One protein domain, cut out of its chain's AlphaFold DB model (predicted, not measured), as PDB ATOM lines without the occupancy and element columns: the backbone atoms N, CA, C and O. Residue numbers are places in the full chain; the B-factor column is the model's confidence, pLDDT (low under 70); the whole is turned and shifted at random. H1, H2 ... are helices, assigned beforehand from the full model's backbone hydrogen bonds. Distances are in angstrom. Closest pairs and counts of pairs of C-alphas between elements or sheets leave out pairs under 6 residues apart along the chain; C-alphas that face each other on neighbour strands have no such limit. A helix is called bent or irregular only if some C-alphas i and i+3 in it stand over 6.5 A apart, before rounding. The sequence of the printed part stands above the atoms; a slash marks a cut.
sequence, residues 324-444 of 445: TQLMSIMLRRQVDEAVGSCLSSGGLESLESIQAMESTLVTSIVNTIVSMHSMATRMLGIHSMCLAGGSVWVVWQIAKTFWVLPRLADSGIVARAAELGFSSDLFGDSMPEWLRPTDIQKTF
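This is residues 324 to 444 of the 445 residues of an uncharacterized protein of Gibberella nygamai (UniProt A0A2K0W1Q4). Two long helices, H1 and H2, lie side by side as a hairpin, and a third long helix, H3, crosses both at a steep angle, the three centres making a triangle. The short helix H4 turns off at the end of H3, and from it a long link folds back on the side away from H1 to residues 438 to 444, which stick out and hold the small H5. The printed part has 121 residues with five named helices, H1 to H5 in order along the chain, and no named strand; the class is all helix. It is compact, with a radius of gyration of the C-alphas of 15.3 A, and spans 47 by 33 by 19 A.

The longest helix is H2, residues 351 to 379, 41.5 A from C-alpha 351 at (128.285, 152.768, 160.551) to C-alpha 379 at (154.938, 144.585, 129.769). H1, residues 324 to 344, begins with C-alpha 324 at (153.309, 136.628, 135.633) and is 30.0 A long. H3, residues 388 to 410, is 32.2 A long and has a kink of 30 degrees near residue 400; it is irregular, but only just, with C-alphas 402 and 405 6.7 A apart. H4 holds residues 413 to 419, and H5 residues 439 to 442, ending with C-alpha 442 at (123.705, 137.467, 138.983).

H2 touches H1 at a shallow tilt of 19 degrees, opposite ways, a helical hairpin; their closest C-alphas, of Ile 365 and Val 335, are 5.9 A apart. H2 and H3 form another helical hairpin, opposite ways at a steep tilt of 44 degrees; residues 365 to 373 of H2 touch residues 392 to 396 of H3, the closest C-alphas being those of Ile 369 and Val 392, 6.7 A apart. H3 touches H1 with residues 399 to 408 alone, the same way at a steep tilt of 47 degrees, with the C-alphas of Val 404 and Val 339 closest at 6.7 A. The packing of these three pairs is mostly crossed, only just, with 1 of the 3 at a shallow tilt. H3 is the hub, touching three helices; it only just touches H4, only at the corner, with 3 pairs of C-alphas within 8 A, the closest those of Leu 408 and Val 414 at 5.9 A, and the two are about perpendicular at 77 degrees. H4 is close to H2 but not clearly touching, the C-alphas of Ala 417 and Ile 354 being closest at 7.1 A. H5 is apart from H1, H2, H3 and H4. Every O i to N i+4 pair is within hydrogen-bond range in H1, H2 and H4, and 15 of 19 are in H3; H5 is too short for such a pair.

The two C-alphas farthest apart, of Gly 381 and Glu 419, are 48.1 A apart. The printed part has no cut. The link from H4 to H5 is long, 19 residues, and residues 438 to 444 stand free. The mean pLDDT of the printed part is 86.7; residues 385 to 386, 424, 441 and 443 to 444 are under 70.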
ATOM      1  N   THR A 324     154.687 136.820 135.134       77.06
ATOM      2  CA  THR A 324     153.309 136.628 135.633       77.06
ATOM      3  C   THR A 324     153.292 136.327 137.133       77.06
ATOM      4  O   THR A 324     152.431 136.832 137.853       77.06
ATOM      5  N   GLN A 325     154.260 135.543 137.621       80.88
ATOM      6  CA  GLN A 325     154.404 135.282 139.056       80.88
ATOM      7  C   GLN A 325     154.755 136.564 139.815       80.88
ATOM      8  O   GLN A 325     154.089 136.885 140.798       80.88
ATOM      9  N   LEU A 326     155.720 137.338 139.317       83.75
ATOM     10  CA  LEU A 326     156.088 138.636 139.875       83.75
ATOM     11  C   LEU A 326     154.885 139.586 139.924       83.75
ATOM     12  O   LEU A 326     154.617 140.156 140.977       83.75
ATOM     13  N   MET A 327     154.102 139.676 138.846       85.00
ATOM     14  CA  MET A 327     152.882 140.490 138.816       85.00
ATOM     15  C   MET A 327     151.860 140.042 139.868       85.00
ATOM     16  O   MET A 327     151.265 140.880 140.537       85.00
ATOM     17  N   SER A 328     151.683 138.733 140.078       85.06
ATOM     18  CA  SER A 328     150.785 138.236 141.131       85.06
ATOM     19  C   SER A 328     151.279 138.576 142.545       85.06
ATOM     20  O   SER A 328     150.477 138.931 143.407       85.06
ATOM     21  N   ILE A 329     152.597 138.532 142.777       87.50
ATOM     22  CA  ILE A 329     153.221 138.891 144.058       87.50
ATOM     23  C   ILE A 329     153.088 140.396 144.311       87.50
ATOM     24  O   ILE A 329     152.721 140.797 145.414       87.50
ATOM     25  N   MET A 330     153.358 141.223 143.300       90.94
ATOM     26  CA  MET A 330     153.209 142.678 143.377       90.94
ATOM     27  C   MET A 330     151.762 143.074 143.662       90.94
ATOM     28  O   MET A 330     151.522 143.861 144.574       90.94
ATOM     29  N   LEU A 331     150.806 142.472 142.947       93.31
ATOM     30  CA  LEU A 331     149.383 142.718 143.154       93.31
ATOM     31  C   LEU A 331     148.977 142.378 144.590       93.31
ATOM     32  O   LEU A 331     148.360 143.195 145.266       93.31
ATOM     33  N   ARG A 332     149.363 141.192 145.073       93.06
ATOM     34  CA  ARG A 332     149.062 140.773 146.444       93.06
ATOM     35  C   ARG A 332     149.652 141.738 147.471       93.06
ATOM     36  O   ARG A 332     148.941 142.137 148.382       93.06
ATOM     37  N   ARG A 333     150.915 142.148 147.306       94.19
ATOM     38  CA  ARG A 333     151.571 143.107 148.209       94.19
ATOM     39  C   ARG A 333     150.847 144.451 148.263       94.19
ATOM     40  O   ARG A 333     150.648 144.968 149.353       94.19
ATOM     41  N   GLN A 334     150.432 144.985 147.118       95.62
ATOM     42  CA  GLN A 334     149.702 146.254 147.063       95.62
ATOM     43  C   GLN A 334     148.307 146.140 147.687       95.62
ATOM     44  O   GLN A 334     147.880 147.036 148.411       95.62
ATOM     45  N   VAL A 335     147.610 145.016 147.481       95.25
ATOM     46  CA  VAL A 335     146.336 144.754 148.168       95.25
ATOM     47  C   VAL A 335     146.545 144.629 149.680       95.25
ATOM     48  O   VAL A 335     145.772 145.195 150.447       95.25
ATOM     49  N   ASP A 336     147.596 143.937 150.123       94.75
ATOM     50  CA  ASP A 336     147.933 143.811 151.545       94.75
ATOM     51  C   ASP A 336     148.257 145.168 152.188       94.75
ATOM     52  O   ASP A 336     147.871 145.406 153.334       94.75
ATOM     53  N   GLU A 337     148.927 146.062 151.462       96.38
ATOM     54  CA  GLU A 337     149.203 147.434 151.896       96.38
ATOM     55  C   GLU A 337     147.917 148.265 151.996       96.38
ATOM     56  O   GLU A 337     147.689 148.921 153.014       96.38
ATOM     57  N   ALA A 338     147.038 148.177 150.993       95.94
ATOM     58  CA  ALA A 338     145.736 148.840 151.002       95.94
ATOM     59  C   ALA A 338     144.878 148.392 152.197       95.94
ATOM     60  O   ALA A 338     144.370 149.224 152.948       95.94
ATOM     61  N   VAL A 339     144.774 147.076 152.417       95.62
ATOM     62  CA  VAL A 339     144.073 146.505 153.574       95.62
ATOM     63  C   VAL A 339     144.745 146.954 154.871       95.62
ATOM     64  O   VAL A 339     144.065 147.419 155.781       95.62
ATOM     65  N   GLY A 340     146.074 146.870 154.964       95.38
ATOM     66  CA  GLY A 340     146.828 147.264 156.155       95.38
ATOM     67  C   GLY A 340     146.636 148.733 156.537       95.38
ATOM     68  O   GLY A 340     146.468 149.039 157.718       95.38
ATOM     69  N   SER A 341     146.597 149.630 155.551       94.12
ATOM     70  CA  SER A 341     146.318 151.055 155.748       94.12
ATOM     71  C   SER A 341     144.918 151.281 156.328       94.12
ATOM     72  O   SER A 341     144.777 151.990 157.326       94.12
ATOM     73  N   CYS A 342     143.901 150.602 155.787       93.12
ATOM     74  CA  CYS A 342     142.527 150.675 156.293       93.12
ATOM     75  C   CYS A 342     142.390 150.105 157.711       93.12
ATOM     76  O   CYS A 342     141.753 150.719 158.562       93.12
ATOM     77  N   LEU A 343     143.028 148.966 157.998       92.19
ATOM     78  CA  LEU A 343     143.008 148.353 159.332       92.19
ATOM     79  C   LEU A 343     143.705 149.224 160.386       92.19
ATOM     80  O   LEU A 343     143.315 149.232 161.553       92.19
ATOM     81  N   SER A 344     144.727 149.974 159.974       91.12
ATOM     82  CA  SER A 344     145.493 150.853 160.861       91.12
ATOM     83  C   SER A 344     144.771 152.165 161.178       91.12
ATOM     84  O   SER A 344     145.170 152.855 162.113       91.12
ATOM     85  N   SER A 345     143.708 152.523 160.444       83.88
ATOM     86  CA  SER A 345     143.036 153.821 160.592       83.88
ATOM     87  C   SER A 345     142.157 153.949 161.847       83.88
ATOM     88  O   SER A 345     141.480 154.962 161.978       83.88
ATOM     89  N   GLY A 346     142.161 152.948 162.742       70.06
ATOM     90  CA  GLY A 346     141.635 152.968 164.115       70.06
ATOM     91  C   GLY A 346     140.395 153.836 164.355       70.06
ATOM     92  O   GLY A 346     140.522 155.021 164.639       70.06
ATOM     93  N   GLY A 347     139.193 153.252 164.313       74.94
ATOM     94  CA  GLY A 347     137.966 154.000 164.633       74.94
ATOM     95  C   GLY A 347     136.678 153.438 164.036       74.94
ATOM     96  O   GLY A 347     135.837 154.193 163.551       74.94
ATOM     97  N   LEU A 348     136.496 152.116 164.038       82.12
ATOM     98  CA  LEU A 348     135.328 151.456 163.432       82.12
ATOM     99  C   LEU A 348     134.179 151.292 164.441       82.12
ATOM    100  O   LEU A 348     133.655 150.199 164.654       82.12
ATOM    101  N   GLU A 349     133.830 152.386 165.120       88.31
ATOM    102  CA  GLU A 349     132.765 152.393 166.131       88.31
ATOM    103  C   GLU A 349     131.380 152.677 165.541       88.31
ATOM    104  O   GLU A 349     130.382 152.240 166.120       88.31
ATOM    105  N   SER A 350     131.312 153.372 164.400       91.19
ATOM    106  CA  SER A 350     130.068 153.805 163.765       91.19
ATOM    107  C   SER A 350     129.878 153.191 162.377       91.19
ATOM    108  O   SER A 350     130.820 152.751 161.719       91.19
ATOM    109  N   LEU A 351     128.627 153.186 161.911       88.12
ATOM    110  CA  LEU A 351     128.285 152.768 160.551       88.12
ATOM    111  C   LEU A 351     129.008 153.634 159.508       88.12
ATOM    112  O   LEU A 351     129.577 153.110 158.555       88.12
ATOM    113  N   GLU A 352     129.032 154.951 159.724       90.06
ATOM    114  CA  GLU A 352     129.672 155.917 158.824       90.06
ATOM    115  C   GLU A 352     131.179 155.678 158.697       90.06
ATOM    116  O   GLU A 352     131.725 155.781 157.600       90.06
ATOM    117  N   SER A 353     131.865 155.312 159.789       91.44
ATOM    118  CA  SER A 353     133.302 155.039 159.723       91.44
ATOM    119  C   SER A 353     133.613 153.731 158.996       91.44
ATOM    120  O   SER A 353     134.594 153.673 158.253       91.44
ATOM    121  N   ILE A 354     132.749 152.716 159.113       91.25
ATOM    122  CA  ILE A 354     132.856 151.488 158.312       91.25
ATOM    123  C   ILE A 354     132.592 151.774 156.830       91.25
ATOM    124  O   ILE A 354     133.370 151.316 156.001       91.25
ATOM    125  N   GLN A 355     131.576 152.573 156.485       91.06
ATOM    126  CA  GLN A 355     131.302 152.964 155.091       91.06
ATOM    127  C   GLN A 355     132.457 153.770 154.478       91.06
ATOM    128  O   GLN A 355     132.842 153.553 153.327       91.06
ATOM    129  N   ALA A 356     133.050 154.689 155.244       91.25
ATOM    130  CA  ALA A 356     134.208 155.457 154.798       91.25
ATOM    131  C   ALA A 356     135.436 154.559 154.571       91.25
ATOM    132  O   ALA A 356     136.130 154.689 153.556       91.25
ATOM    133  N   MET A 357     135.683 153.617 155.487       93.81
ATOM    134  CA  MET A 357     136.740 152.617 155.350       93.81
ATOM    135  C   MET A 357     136.490 151.711 154.136       93.81
ATOM    136  O   MET A 357     137.411 151.498 153.354       93.81
ATOM    137  N   GLU A 358     135.262 151.222 153.948       92.62
ATOM    138  CA  GLU A 358     134.847 150.406 152.804       92.62
ATOM    139  C   GLU A 358     135.141 151.131 151.488       92.62
ATOM    140  O   GLU A 358     135.886 150.616 150.657       92.62
ATOM    141  N   SER A 359     134.643 152.359 151.322       92.00
ATOM    142  CA  SER A 359     134.862 153.165 150.115       92.00
ATOM    143  C   SER A 359     136.352 153.395 149.829       92.00
ATOM    144  O   SER A 359     136.813 153.243 148.692       92.00
ATOM    145  N   THR A 360     137.135 153.691 150.871       93.88
ATOM    146  CA  THR A 360     138.591 153.874 150.763       93.88
ATOM    147  C   THR A 360     139.279 152.583 150.324       93.88
ATOM    148  O   THR A 360     140.114 152.593 149.415       93.88
ATOM    149  N   LEU A 361     138.898 151.459 150.931       94.75
ATOM    150  CA  LEU A 361     139.449 150.143 150.644       94.75
ATOM    151  C   LEU A 361     139.134 149.711 149.209       94.75
ATOM    152  O   LEU A 361     140.046 149.336 148.471       94.75
ATOM    153  N   VAL A 362     137.869 149.819 148.792       94.44
ATOM    154  CA  VAL A 362     137.437 149.514 147.423       94.44
ATOM    155  C   VAL A 362     138.200 150.372 146.425       94.44
ATOM    156  O   VAL A 362     138.805 149.832 145.503       94.44
ATOM    157  N   THR A 363     138.246 151.687 146.634       94.25
ATOM    158  CA  THR A 363     138.955 152.610 145.736       94.25
ATOM    159  C   THR A 363     140.434 152.240 145.608       94.25
ATOM    160  O   THR A 363     140.967 152.177 144.500       94.25
ATOM    161  N   SER A 364     141.098 151.935 146.725       95.50
ATOM    162  CA  SER A 364     142.515 151.562 146.741       95.50
ATOM    163  C   SER A 364     142.787 150.241 146.009       95.50
ATOM    164  O   SER A 364     143.694 150.159 145.175       95.50
ATOM    165  N   ILE A 365     141.958 149.218 146.243       95.31
ATOM    166  CA  ILE A 365     142.078 147.923 145.560       95.31
ATOM    167  C   ILE A 365     141.792 148.073 144.064       95.31
ATOM    168  O   ILE A 365     142.527 147.531 143.242       95.31
ATOM    169  N   VAL A 366     140.758 148.823 143.684       94.56
ATOM    170  CA  VAL A 366     140.421 149.061 142.275       94.56
ATOM    171  C   VAL A 366     141.569 149.763 141.557       94.56
ATOM    172  O   VAL A 366     142.004 149.293 140.506       94.56
ATOM    173  N   ASN A 367     142.122 150.827 142.144       95.25
ATOM    174  CA  ASN A 367     143.276 151.535 141.588       95.25
ATOM    175  C   ASN A 367     144.490 150.613 141.442       95.25
ATOM    176  O   ASN A 367     145.161 150.628 140.411       95.25
ATOM    177  N   THR A 368     144.729 149.768 142.443       95.38
ATOM    178  CA  THR A 368     145.779 148.748 142.427       95.38
ATOM    179  C   THR A 368     145.592 147.775 141.260       95.38
ATOM    180  O   THR A 368     146.510 147.573 140.466       95.38
ATOM    181  N   ILE A 369     144.391 147.214 141.084       94.06
ATOM    182  CA  ILE A 369     144.109 146.259 140.004       94.06
ATOM    183  C   ILE A 369     144.239 146.929 138.633       94.06
ATOM    184  O   ILE A 369     144.865 146.362 137.739       94.06
ATOM    185  N   VAL A 370     143.684 148.131 138.455       93.50
ATOM    186  CA  VAL A 370     143.751 148.867 137.181       93.50
ATOM    187  C   VAL A 370     145.195 149.244 136.841       93.50
ATOM    188  O   VAL A 370     145.625 149.061 135.701       93.50
ATOM    189  N   SER A 371     145.974 149.696 137.827       94.62
ATOM    190  CA  SER A 371     147.403 149.987 137.666       94.62
ATOM    191  C   SER A 371     148.185 148.738 137.252       94.62
ATOM    192  O   SER A 371     148.919 148.753 136.260       94.62
ATOM    193  N   MET A 372     147.954 147.612 137.934       92.38
ATOM    194  CA  MET A 372     148.583 146.331 137.607       92.38
ATOM    195  C   MET A 372     148.159 145.801 136.234       92.38
ATOM    196  O   MET A 372     148.988 145.255 135.508       92.38
ATOM    197  N   HIS A 373     146.903 145.998 135.834       90.62
ATOM    198  CA  HIS A 373     146.416 145.649 134.501       90.62
ATOM    199  C   HIS A 373     147.093 146.494 133.409       90.62
ATOM    200  O   HIS A 373     147.564 145.955 132.405       90.62
ATOM    201  N   SER A 374     147.220 147.806 133.620       90.19
ATOM    202  CA  SER A 374     147.939 148.721 132.717       90.19
ATOM    203  C   SER A 374     149.424 148.357 132.590       90.19
ATOM    204  O   SER A 374     149.994 148.321 131.499       90.19
ATOM    205  N   MET A 375     150.060 147.995 133.704       89.56
ATOM    206  CA  MET A 375     151.440 147.518 133.705       89.56
ATOM    207  C   MET A 375     151.578 146.185 132.963       89.56
ATOM    208  O   MET A 375     152.477 146.037 132.137       89.56
ATOM    209  N   ALA A 376     150.671 145.233 133.204       85.62
ATOM    210  CA  ALA A 376     150.686 143.923 132.559       85.62
ATOM    211  C   ALA A 376     150.509 144.040 131.042       85.62
ATOM    212  O   ALA A 376     151.271 143.437 130.291       85.62
ATOM    213  N   THR A 377     149.547 144.847 130.588       84.69
ATOM    214  CA  THR A 377     149.311 145.081 129.156       84.69
ATOM    215  C   THR A 377     150.537 145.694 128.485       84.69
ATOM    216  O   THR A 377     150.973 145.188 127.451       84.69
ATOM    217  N   ARG A 378     151.183 146.685 129.118       84.12
ATOM    218  CA  ARG A 378     152.431 147.279 128.616       84.12
ATOM    219  C   ARG A 378     153.591 146.278 128.581       84.12
ATOM    220  O   ARG A 378     154.261 146.160 127.561       84.12
ATOM    221  N   MET A 379     153.825 145.542 129.668       78.81
ATOM    222  CA  MET A 379     154.938 144.585 129.769       78.81
ATOM    223  C   MET A 379     154.801 143.392 128.823       78.81
ATOM    224  O   MET A 379     155.809 142.812 128.414       78.81
ATOM    225  N   LEU A 380     153.567 142.996 128.517       77.50
ATOM    226  CA  LEU A 380     153.266 141.878 127.629       77.50
ATOM    227  C   LEU A 380     153.058 142.322 126.172       77.50
ATOM    228  O   LEU A 380     152.836 141.467 125.320       77.50
ATOM    229  N   GLY A 381     153.131 143.625 125.873       77.69
ATOM    230  CA  GLY A 381     152.904 144.154 124.524       77.69
ATOM    231  C   GLY A 381     151.474 143.927 124.024       77.69
ATOM    232  O   GLY A 381     151.250 143.710 122.833       77.69
ATOM    233  N   ILE A 382     150.496 143.925 124.928       76.62
ATOM    234  CA  ILE A 382     149.091 143.677 124.610       76.62
ATOM    235  C   ILE A 382     148.447 145.015 124.246       76.62
ATOM    236  O   ILE A 382     148.209 145.853 125.111       76.62
ATOM    237  N   HIS A 383     148.177 145.209 122.955       73.44
ATOM    238  CA  HIS A 383     147.675 146.474 122.407       73.44
ATOM    239  C   HIS A 383     146.146 146.608 122.503       73.44
ATOM    240  O   HIS A 383     145.615 147.713 122.482       73.44
ATOM    241  N   SER A 384     145.425 145.489 122.609       73.75
ATOM    242  CA  SER A 384     143.976 145.459 122.816       73.75
ATOM    243  C   SER A 384     143.568 144.144 123.477       73.75
ATOM    244  O   SER A 384     144.113 143.087 123.159       73.75
ATOM    245  N   MET A 385     142.607 144.213 124.399       68.69
ATOM    246  CA  MET A 385     141.959 143.054 125.008       68.69
ATOM    247  C   MET A 385     140.448 143.203 124.894       68.69
ATOM    248  O   MET A 385     139.826 143.956 125.648       68.69
ATOM    249  N   CYS A 386     139.833 142.414 124.011       62.53
ATOM    250  CA  CYS A 386     138.442 142.043 124.216       62.53
ATOM    251  C   CYS A 386     138.376 141.350 125.588       62.53
ATOM    252  O   CYS A 386     139.134 140.414 125.832       62.53
ATOM    253  N   LEU A 387     137.511 141.820 126.494       77.38
ATOM    254  CA  LEU A 387     137.373 141.348 127.887       77.38
ATOM    255  C   LEU A 387     138.334 141.948 128.933       77.38
ATOM    256  O   LEU A 387     138.440 141.390 130.026       77.38
ATOM    257  N   ALA A 388     138.961 143.106 128.685       81.88
ATOM    258  CA  ALA A 388     139.720 143.811 129.731       81.88
ATOM    259  C   ALA A 388     138.887 143.999 131.019       81.88
ATOM    260  O   ALA A 388     139.318 143.589 132.097       81.88
ATOM    261  N   GLY A 389     137.640 144.471 130.894       83.12
ATOM    262  CA  GLY A 389     136.715 144.603 132.029       83.12
ATOM    263  C   GLY A 389     136.421 143.277 132.741       83.12
ATOM    264  O   GLY A 389     136.483 143.213 133.966       83.12
ATOM    265  N   GLY A 390     136.202 142.193 131.989       84.50
ATOM    266  CA  GLY A 390     135.990 140.860 132.563       84.50
ATOM    267  C   GLY A 390     137.215 140.344 133.322       84.50
ATOM    268  O   GLY A 390     137.080 139.781 134.406       84.50
ATOM    269  N   SER A 391     138.421 140.589 132.803       86.00
ATOM    270  CA  SER A 391     139.662 140.200 133.479       86.00
ATOM    271  C   SER A 391     139.866 140.958 134.794       86.00
ATOM    272  O   SER A 391     140.183 140.346 135.812       86.00
ATOM    273  N   VAL A 392     139.604 142.269 134.803       90.31
ATOM    274  CA  VAL A 392     139.686 143.107 136.005       90.31
ATOM    275  C   VAL A 392     138.645 142.673 137.035       90.31
ATOM    276  O   VAL A 392     138.970 142.564 138.216       90.31
ATOM    277  N   TRP A 393     137.432 142.330 136.594       89.69
ATOM    278  CA  TRP A 393     136.388 141.786 137.460       89.69
ATOM    279  C   TRP A 393     136.798 140.465 138.122       89.69
ATOM    280  O   TRP A 393     136.638 140.304 139.330       89.69
ATOM    281  N   VAL A 394     137.390 139.526 137.374       88.69
ATOM    282  CA  VAL A 394     137.879 138.260 137.952       88.69
ATOM    283  C   VAL A 394     138.972 138.521 138.988       88.69
ATOM    284  O   VAL A 394     138.948 137.941 140.072       88.69
ATOM    285  N   VAL A 395     139.918 139.415 138.689       91.12
ATOM    286  CA  VAL A 395     140.987 139.776 139.632       91.12
ATOM    287  C   VAL A 395     140.415 140.430 140.890       91.12
ATOM    288  O   VAL A 395     140.857 140.112 141.993       91.12
ATOM    289  N   TRP A 396     139.397 141.279 140.743       93.38
ATOM    290  CA  TRP A 396     138.655 141.849 141.863       93.38
ATOM    291  C   TRP A 396     138.027 140.765 142.744       93.38
ATOM    292  O   TRP A 396     138.242 140.774 143.953       93.38
ATOM    293  N   GLN A 397     137.328 139.790 142.156       89.50
ATOM    294  CA  GLN A 397     136.719 138.691 142.915       89.50
ATOM    295  C   GLN A 397     137.761 137.865 143.672       89.50
ATOM    296  O   GLN A 397     137.529 137.470 144.816       89.50
ATOM    297  N   ILE A 398     138.932 137.648 143.067       89.44
ATOM    298  CA  ILE A 398     140.045 136.953 143.718       89.44
ATOM    299  C   ILE A 398     140.568 137.776 144.899       89.44
ATOM    300  O   ILE A 398     140.698 137.241 146.000       89.44
ATOM    301  N   ALA A 399     140.824 139.071 144.704       93.00
ATOM    302  CA  ALA A 399     141.319 139.945 145.762       93.00
ATOM    303  C   ALA A 399     140.320 140.055 146.925       93.00
ATOM    304  O   ALA A 399     140.691 139.816 148.076       93.00
ATOM    305  N   LYS A 400     139.044 140.327 146.621       92.12
ATOM    306  CA  LYS A 400     137.946 140.397 147.594       92.12
ATOM    307  C   LYS A 400     137.855 139.105 148.409       92.12
ATOM    308  O   LYS A 400     137.930 139.148 149.634       92.12
ATOM    309  N   THR A 401     137.738 137.964 147.731       89.44
ATOM    310  CA  THR A 401     137.437 136.674 148.371       89.44
ATOM    311  C   THR A 401     138.622 136.092 149.130       89.44
ATOM    312  O   THR A 401     138.449 135.593 150.238       89.44
ATOM    313  N   PHE A 402     139.826 136.140 148.555       90.94
ATOM    314  CA  PHE A 402     140.976 135.426 149.114       90.94
ATOM    315  C   PHE A 402     141.909 136.296 149.953       90.94
ATOM    316  O   PHE A 402     142.646 135.748 150.769       90.94
ATOM    317  N   TRP A 403     141.928 137.615 149.750       93.50
ATOM    318  CA  TRP A 403     142.913 138.488 150.405       93.50
ATOM    319  C   TRP A 403     142.268 139.489 151.357       93.50
ATOM    320  O   TRP A 403     142.785 139.716 152.445       93.50
ATOM    321  N   VAL A 404     141.125 140.061 150.981       94.50
ATOM    322  CA  VAL A 404     140.497 141.146 151.742       94.50
ATOM    323  C   VAL A 404     139.552 140.606 152.810       94.50
ATOM    324  O   VAL A 404     139.755 140.871 153.994       94.50
ATOM    325  N   LEU A 405     138.542 139.819 152.418       93.12
ATOM    326  CA  LEU A 405     137.510 139.321 153.336       93.12
ATOM    327  C   LEU A 405     138.075 138.541 154.533       93.12
ATOM    328  O   LEU A 405     137.663 138.849 155.651       93.12
ATOM    329  N   PRO A 406     139.035 137.604 154.366       93.69
ATOM    330  CA  PRO A 406     139.623 136.901 155.503       93.69
ATOM    331  C   PRO A 406     140.269 137.858 156.506       93.69
ATOM    332  O   PRO A 406     140.031 137.750 157.700       93.69
ATOM    333  N   ARG A 407     140.998 138.875 156.032       93.81
ATOM    334  CA  ARG A 407     141.684 139.831 156.913       93.81
ATOM    335  C   ARG A 407     140.725 140.769 157.635       93.81
ATOM    336  O   ARG A 407     140.959 141.108 158.794       93.81
ATOM    337  N   LEU A 408     139.644 141.184 156.973       93.06
ATOM    338  CA  LEU A 408     138.579 141.949 157.623       93.06
ATOM    339  C   LEU A 408     137.841 141.102 158.668       93.06
ATOM    340  O   LEU A 408     137.466 141.622 159.719       93.06
ATOM    341  N   ALA A 409     137.646 139.808 158.399       92.75
ATOM    342  CA  ALA A 409     137.048 138.873 159.347       92.75
ATOM    343  C   ALA A 409     137.957 138.656 160.566       92.75
ATOM    344  O   ALA A 409     137.491 138.809 161.693       92.75
ATOM    345  N   ASP A 410     139.252 138.413 160.346       94.25
ATOM    346  CA  ASP A 410     140.259 138.246 161.405       94.25
ATOM    347  C   ASP A 410     140.387 139.500 162.282       94.25
ATOM    348  O   ASP A 410     140.630 139.412 163.484       94.25
ATOM    349  N   SER A 411     140.174 140.679 161.694       92.25
ATOM    350  CA  SER A 411     140.186 141.963 162.410       92.25
ATOM    351  C   SER A 411     138.865 142.272 163.133       92.25
ATOM    352  O   SER A 411     138.725 143.342 163.718       92.25
ATOM    353  N   GLY A 412     137.870 141.379 163.068       93.06
ATOM    354  CA  GLY A 412     136.551 141.554 163.687       93.06
ATOM    355  C   GLY A 412     135.635 142.562 162.983       93.06
ATOM    356  O   GLY A 412     134.512 142.791 163.430       93.06
ATOM    357  N   ILE A 413     136.067 143.143 161.862       92.25
ATOM    358  CA  ILE A 413     135.332 144.192 161.141       92.25
ATOM    359  C   ILE A 413     134.051 143.634 160.531       92.25
ATOM    360  O   ILE A 413     133.009 144.277 160.602       92.25
ATOM    361  N   VAL A 414     134.105 142.421 159.976       91.50
ATOM    362  CA  VAL A 414     132.925 141.764 159.388       91.50
ATOM    363  C   VAL A 414     131.858 141.503 160.455       91.50
ATOM    364  O   VAL A 414     130.684 141.786 160.234       91.50
ATOM    365  N   ALA A 415     132.268 141.024 161.634       91.12
ATOM    366  CA  ALA A 415     131.357 140.826 162.759       91.12
ATOM    367  C   ALA A 415     130.753 142.163 163.217       91.12
ATOM    368  O   ALA A 415     129.542 142.269 163.393       91.12
ATOM    369  N   ARG A 416     131.582 143.208 163.320       91.38
ATOM    370  CA  ARG A 416     131.137 144.539 163.735       91.38
ATOM    371  C   ARG A 416     130.170 145.184 162.743       91.38
ATOM    372  O   ARG A 416     129.182 145.785 163.152       91.38
ATOM    373  N   ALA A 417     130.425 145.044 161.447       90.12
ATOM    374  CA  ALA A 417     129.530 145.529 160.406       90.12
ATOM    375  C   ALA A 417     128.166 144.822 160.476       90.12
ATOM    376  O   ALA A 417     127.131 145.484 160.401       90.12
ATOM    377  N   ALA A 418     128.157 143.504 160.706       90.00
ATOM    378  CA  ALA A 418     126.926 142.739 160.893       90.00
ATOM    379  C   ALA A 418     126.136 143.196 162.137       90.00
ATOM    380  O   ALA A 418     124.918 143.346 162.061       90.00
ATOM    381  N   GLU A 419     126.810 143.485 163.258       92.31
ATOM    382  CA  GLU A 419     126.176 144.059 164.460       92.31
ATOM    383  C   GLU A 419     125.535 145.428 164.196       92.31
ATOM    384  O   GLU A 419     124.489 145.748 164.760       92.31
ATOM    385  N   LEU A 420     126.152 146.232 163.327       90.06
ATOM    386  CA  LEU A 420     125.669 147.557 162.934       90.06
ATOM    387  C   LEU A 420     124.591 147.513 161.837       90.06
ATOM    388  O   LEU A 420     124.098 148.564 161.428       90.06
ATOM    389  N   GLY A 421     124.192 146.319 161.388       88.06
ATOM    390  CA  GLY A 421     123.108 146.129 160.425       88.06
ATOM    391  C   GLY A 421     123.522 146.237 158.958       88.06
ATOM    392  O   GLY A 421     122.652 146.435 158.110       88.06
ATOM    393  N   PHE A 422     124.814 146.103 158.632       83.94
ATOM    394  CA  PHE A 422     125.220 145.953 157.234       83.94
ATOM    395  C   PHE A 422     124.604 144.697 156.614       83.94
ATOM    396  O   PHE A 422     124.467 143.653 157.257       83.94
ATOM    397  N   SER A 423     124.260 144.806 155.331       75.25
ATOM    398  CA  SER A 423     123.856 143.650 154.537       75.25
ATOM    399  C   SER A 423     125.001 142.630 154.444       75.25
ATOM    400  O   SER A 423     126.168 142.966 154.646       75.25
ATOM    401  N   SER A 424     124.676 141.378 154.110       69.19
ATOM    402  CA  SER A 424     125.664 140.297 153.964       69.19
ATOM    403  C   SER A 424     126.773 140.596 152.941       69.19
ATOM    404  O   SER A 424     127.774 139.880 152.931       69.19
ATOM    405  N   ASP A 425     126.611 141.612 152.087       79.81
ATOM    406  CA  ASP A 425     127.637 142.052 151.148       79.81
ATOM    407  C   ASP A 425     128.215 143.410 151.563       79.81
ATOM    408  O   ASP A 425     127.708 144.471 151.200       79.81
ATOM    409  N   LEU A 426     129.325 143.359 152.304       78.38
ATOM    410  CA  LEU A 426     130.087 144.521 152.781       78.38
ATOM    411  C   LEU A 426     130.684 145.380 151.651       78.38
ATOM    412  O   LEU A 426     131.379 146.335 151.942       78.38
ATOM    413  N   PHE A 427     130.510 145.012 150.380       82.12
ATOM    414  CA  PHE A 427     131.042 145.762 149.237       82.12
ATOM    415  C   PHE A 427     129.991 146.039 148.158       82.12
ATOM    416  O   PHE A 427     130.347 146.470 147.061       82.12
ATOM    417  N   GLY A 428     128.716 145.730 148.416       78.00
ATOM    418  CA  GLY A 428     127.679 145.781 147.383       78.00
ATOM    419  C   GLY A 428     127.495 147.187 146.804       78.00
ATOM    420  O   GLY A 428     127.466 147.366 145.583       78.00
ATOM    421  N   ASP A 429     127.439 148.191 147.679       78.88
ATOM    422  CA  ASP A 429     127.071 149.557 147.300       78.88
ATOM    423  C   ASP A 429     128.273 150.411 146.871       78.88
ATOM    424  O   ASP A 429     128.145 151.238 145.963       78.88
ATOM    425  N   SER A 430     129.446 150.182 147.469       82.00
ATOM    426  CA  SER A 430     130.680 150.937 147.196       82.00
ATOM    427  C   SER A 430     131.410 150.505 145.925       82.00
ATOM    428  O   SER A 430     132.303 151.210 145.447       82.00
ATOM    429  N   MET A 431     131.049 149.353 145.357       81.88
ATOM    430  CA  MET A 431     131.707 148.846 144.164       81.88
ATOM    431  C   MET A 431     131.373 149.713 142.936       81.88
ATOM    432  O   MET A 431     130.191 149.976 142.677       81.88
ATOM    433  N   PRO A 432     132.386 150.122 142.139       81.69
ATOM    434  CA  PRO A 432     132.162 150.861 140.904       81.69
ATOM    435  C   PRO A 432     131.168 150.145 139.989       81.69
ATOM    436  O   PRO A 432     131.203 148.921 139.877       81.69
ATOM    437  N   GLU A 433     130.318 150.897 139.285       83.88
ATOM    438  CA  GLU A 433     129.249 150.324 138.449       83.88
ATOM    439  C   GLU A 433     129.761 149.307 137.425       83.88
ATOM    440  O   GLU A 433     129.130 148.281 137.197       83.88
ATOM    441  N   TRP A 434     130.945 149.546 136.864       81.06
ATOM    442  CA  TRP A 434     131.577 148.664 135.884       81.06
ATOM    443  C   TRP A 434     132.157 147.368 136.486       81.06
ATOM    444  O   TRP A 434     132.491 146.451 135.738       81.06
ATOM    445  N   LEU A 435     132.274 147.278 137.817       81.56
ATOM    446  CA  LEU A 435     132.628 146.061 138.563       81.56
ATOM    447  C   LEU A 435     131.411 145.346 139.154       81.56
ATOM    448  O   LEU A 435     131.549 144.219 139.640       81.56
ATOM    449  N   ARG A 436     130.225 145.964 139.122       82.31
ATOM    450  CA  ARG A 436     129.004 145.311 139.596       82.31
ATOM    451  C   ARG A 436     128.726 144.050 138.787       82.31
ATOM    452  O   ARG A 436     129.002 144.035 137.584       82.31
ATOM    453  N   PRO A 437     128.197 142.984 139.420       74.56
ATOM    454  CA  PRO A 437     127.834 141.789 138.688       74.56
ATOM    455  C   PRO A 437     126.846 142.188 137.596       74.56
ATOM    456  O   PRO A 437     125.818 142.819 137.859       74.56
ATOM    457  N   THR A 438     127.180 141.847 136.359       76.94
ATOM    458  CA  THR A 438     126.240 141.948 135.244       76.94
ATOM    459  C   THR A 438     125.021 141.082 135.537       76.94
ATOM    460  O   THR A 438     125.111 140.104 136.282       76.94
ATOM    461  N   ASP A 439     123.876 141.387 134.930       74.38
ATOM    462  CA  ASP A 439     122.664 140.587 135.155       74.38
ATOM    463  C   ASP A 439     122.869 139.110 134.795       74.38
ATOM    464  O   ASP A 439     122.298 138.239 135.437       74.38
ATOM    465  N   ILE A 440     123.767 138.820 133.847       70.38
ATOM    466  CA  ILE A 440     124.209 137.460 133.522       70.38
ATOM    467  C   ILE A 440     124.957 136.829 134.703       70.38
ATOM    468  O   ILE A 440     124.676 135.693 135.062       70.38
ATOM    469  N   GLN A 441     125.885 137.545 135.339       66.81
ATOM    470  CA  GLN A 441     126.627 137.037 136.500       66.81
ATOM    471  C   GLN A 441     125.720 136.800 137.711       66.81
ATOM    472  O   GLN A 441     125.875 135.778 138.372       66.81
ATOM    473  N   LYS A 442     124.717 137.660 137.929       74.19
ATOM    474  CA  LYS A 442     123.705 137.467 138.983       74.19
ATOM    475  C   LYS A 442     122.888 136.185 138.810       74.19
ATOM    476  O   LYS A 442     122.317 135.711 139.776       74.19
ATOM    477  N   THR A 443     122.803 135.616 137.602       69.12
ATOM    478  CA  THR A 443     122.100 134.331 137.402       69.12
ATOM    479  C   THR A 443     122.872 133.111 137.910       69.12
ATOM    480  O   THR A 443     122.305 132.020 137.945       69.12
ATOM    481  N   PHE A 444     124.148 133.273 138.279       58.41
ATOM    482  CA  PHE A 444     124.999 132.201 138.807       58.41
ATOM    483  C   PHE A 444     125.213 132.273 140.329       58.41
ATOM    484  O   PHE A 444     125.825 131.355 140.879       58.41
TER     485      PHE A 444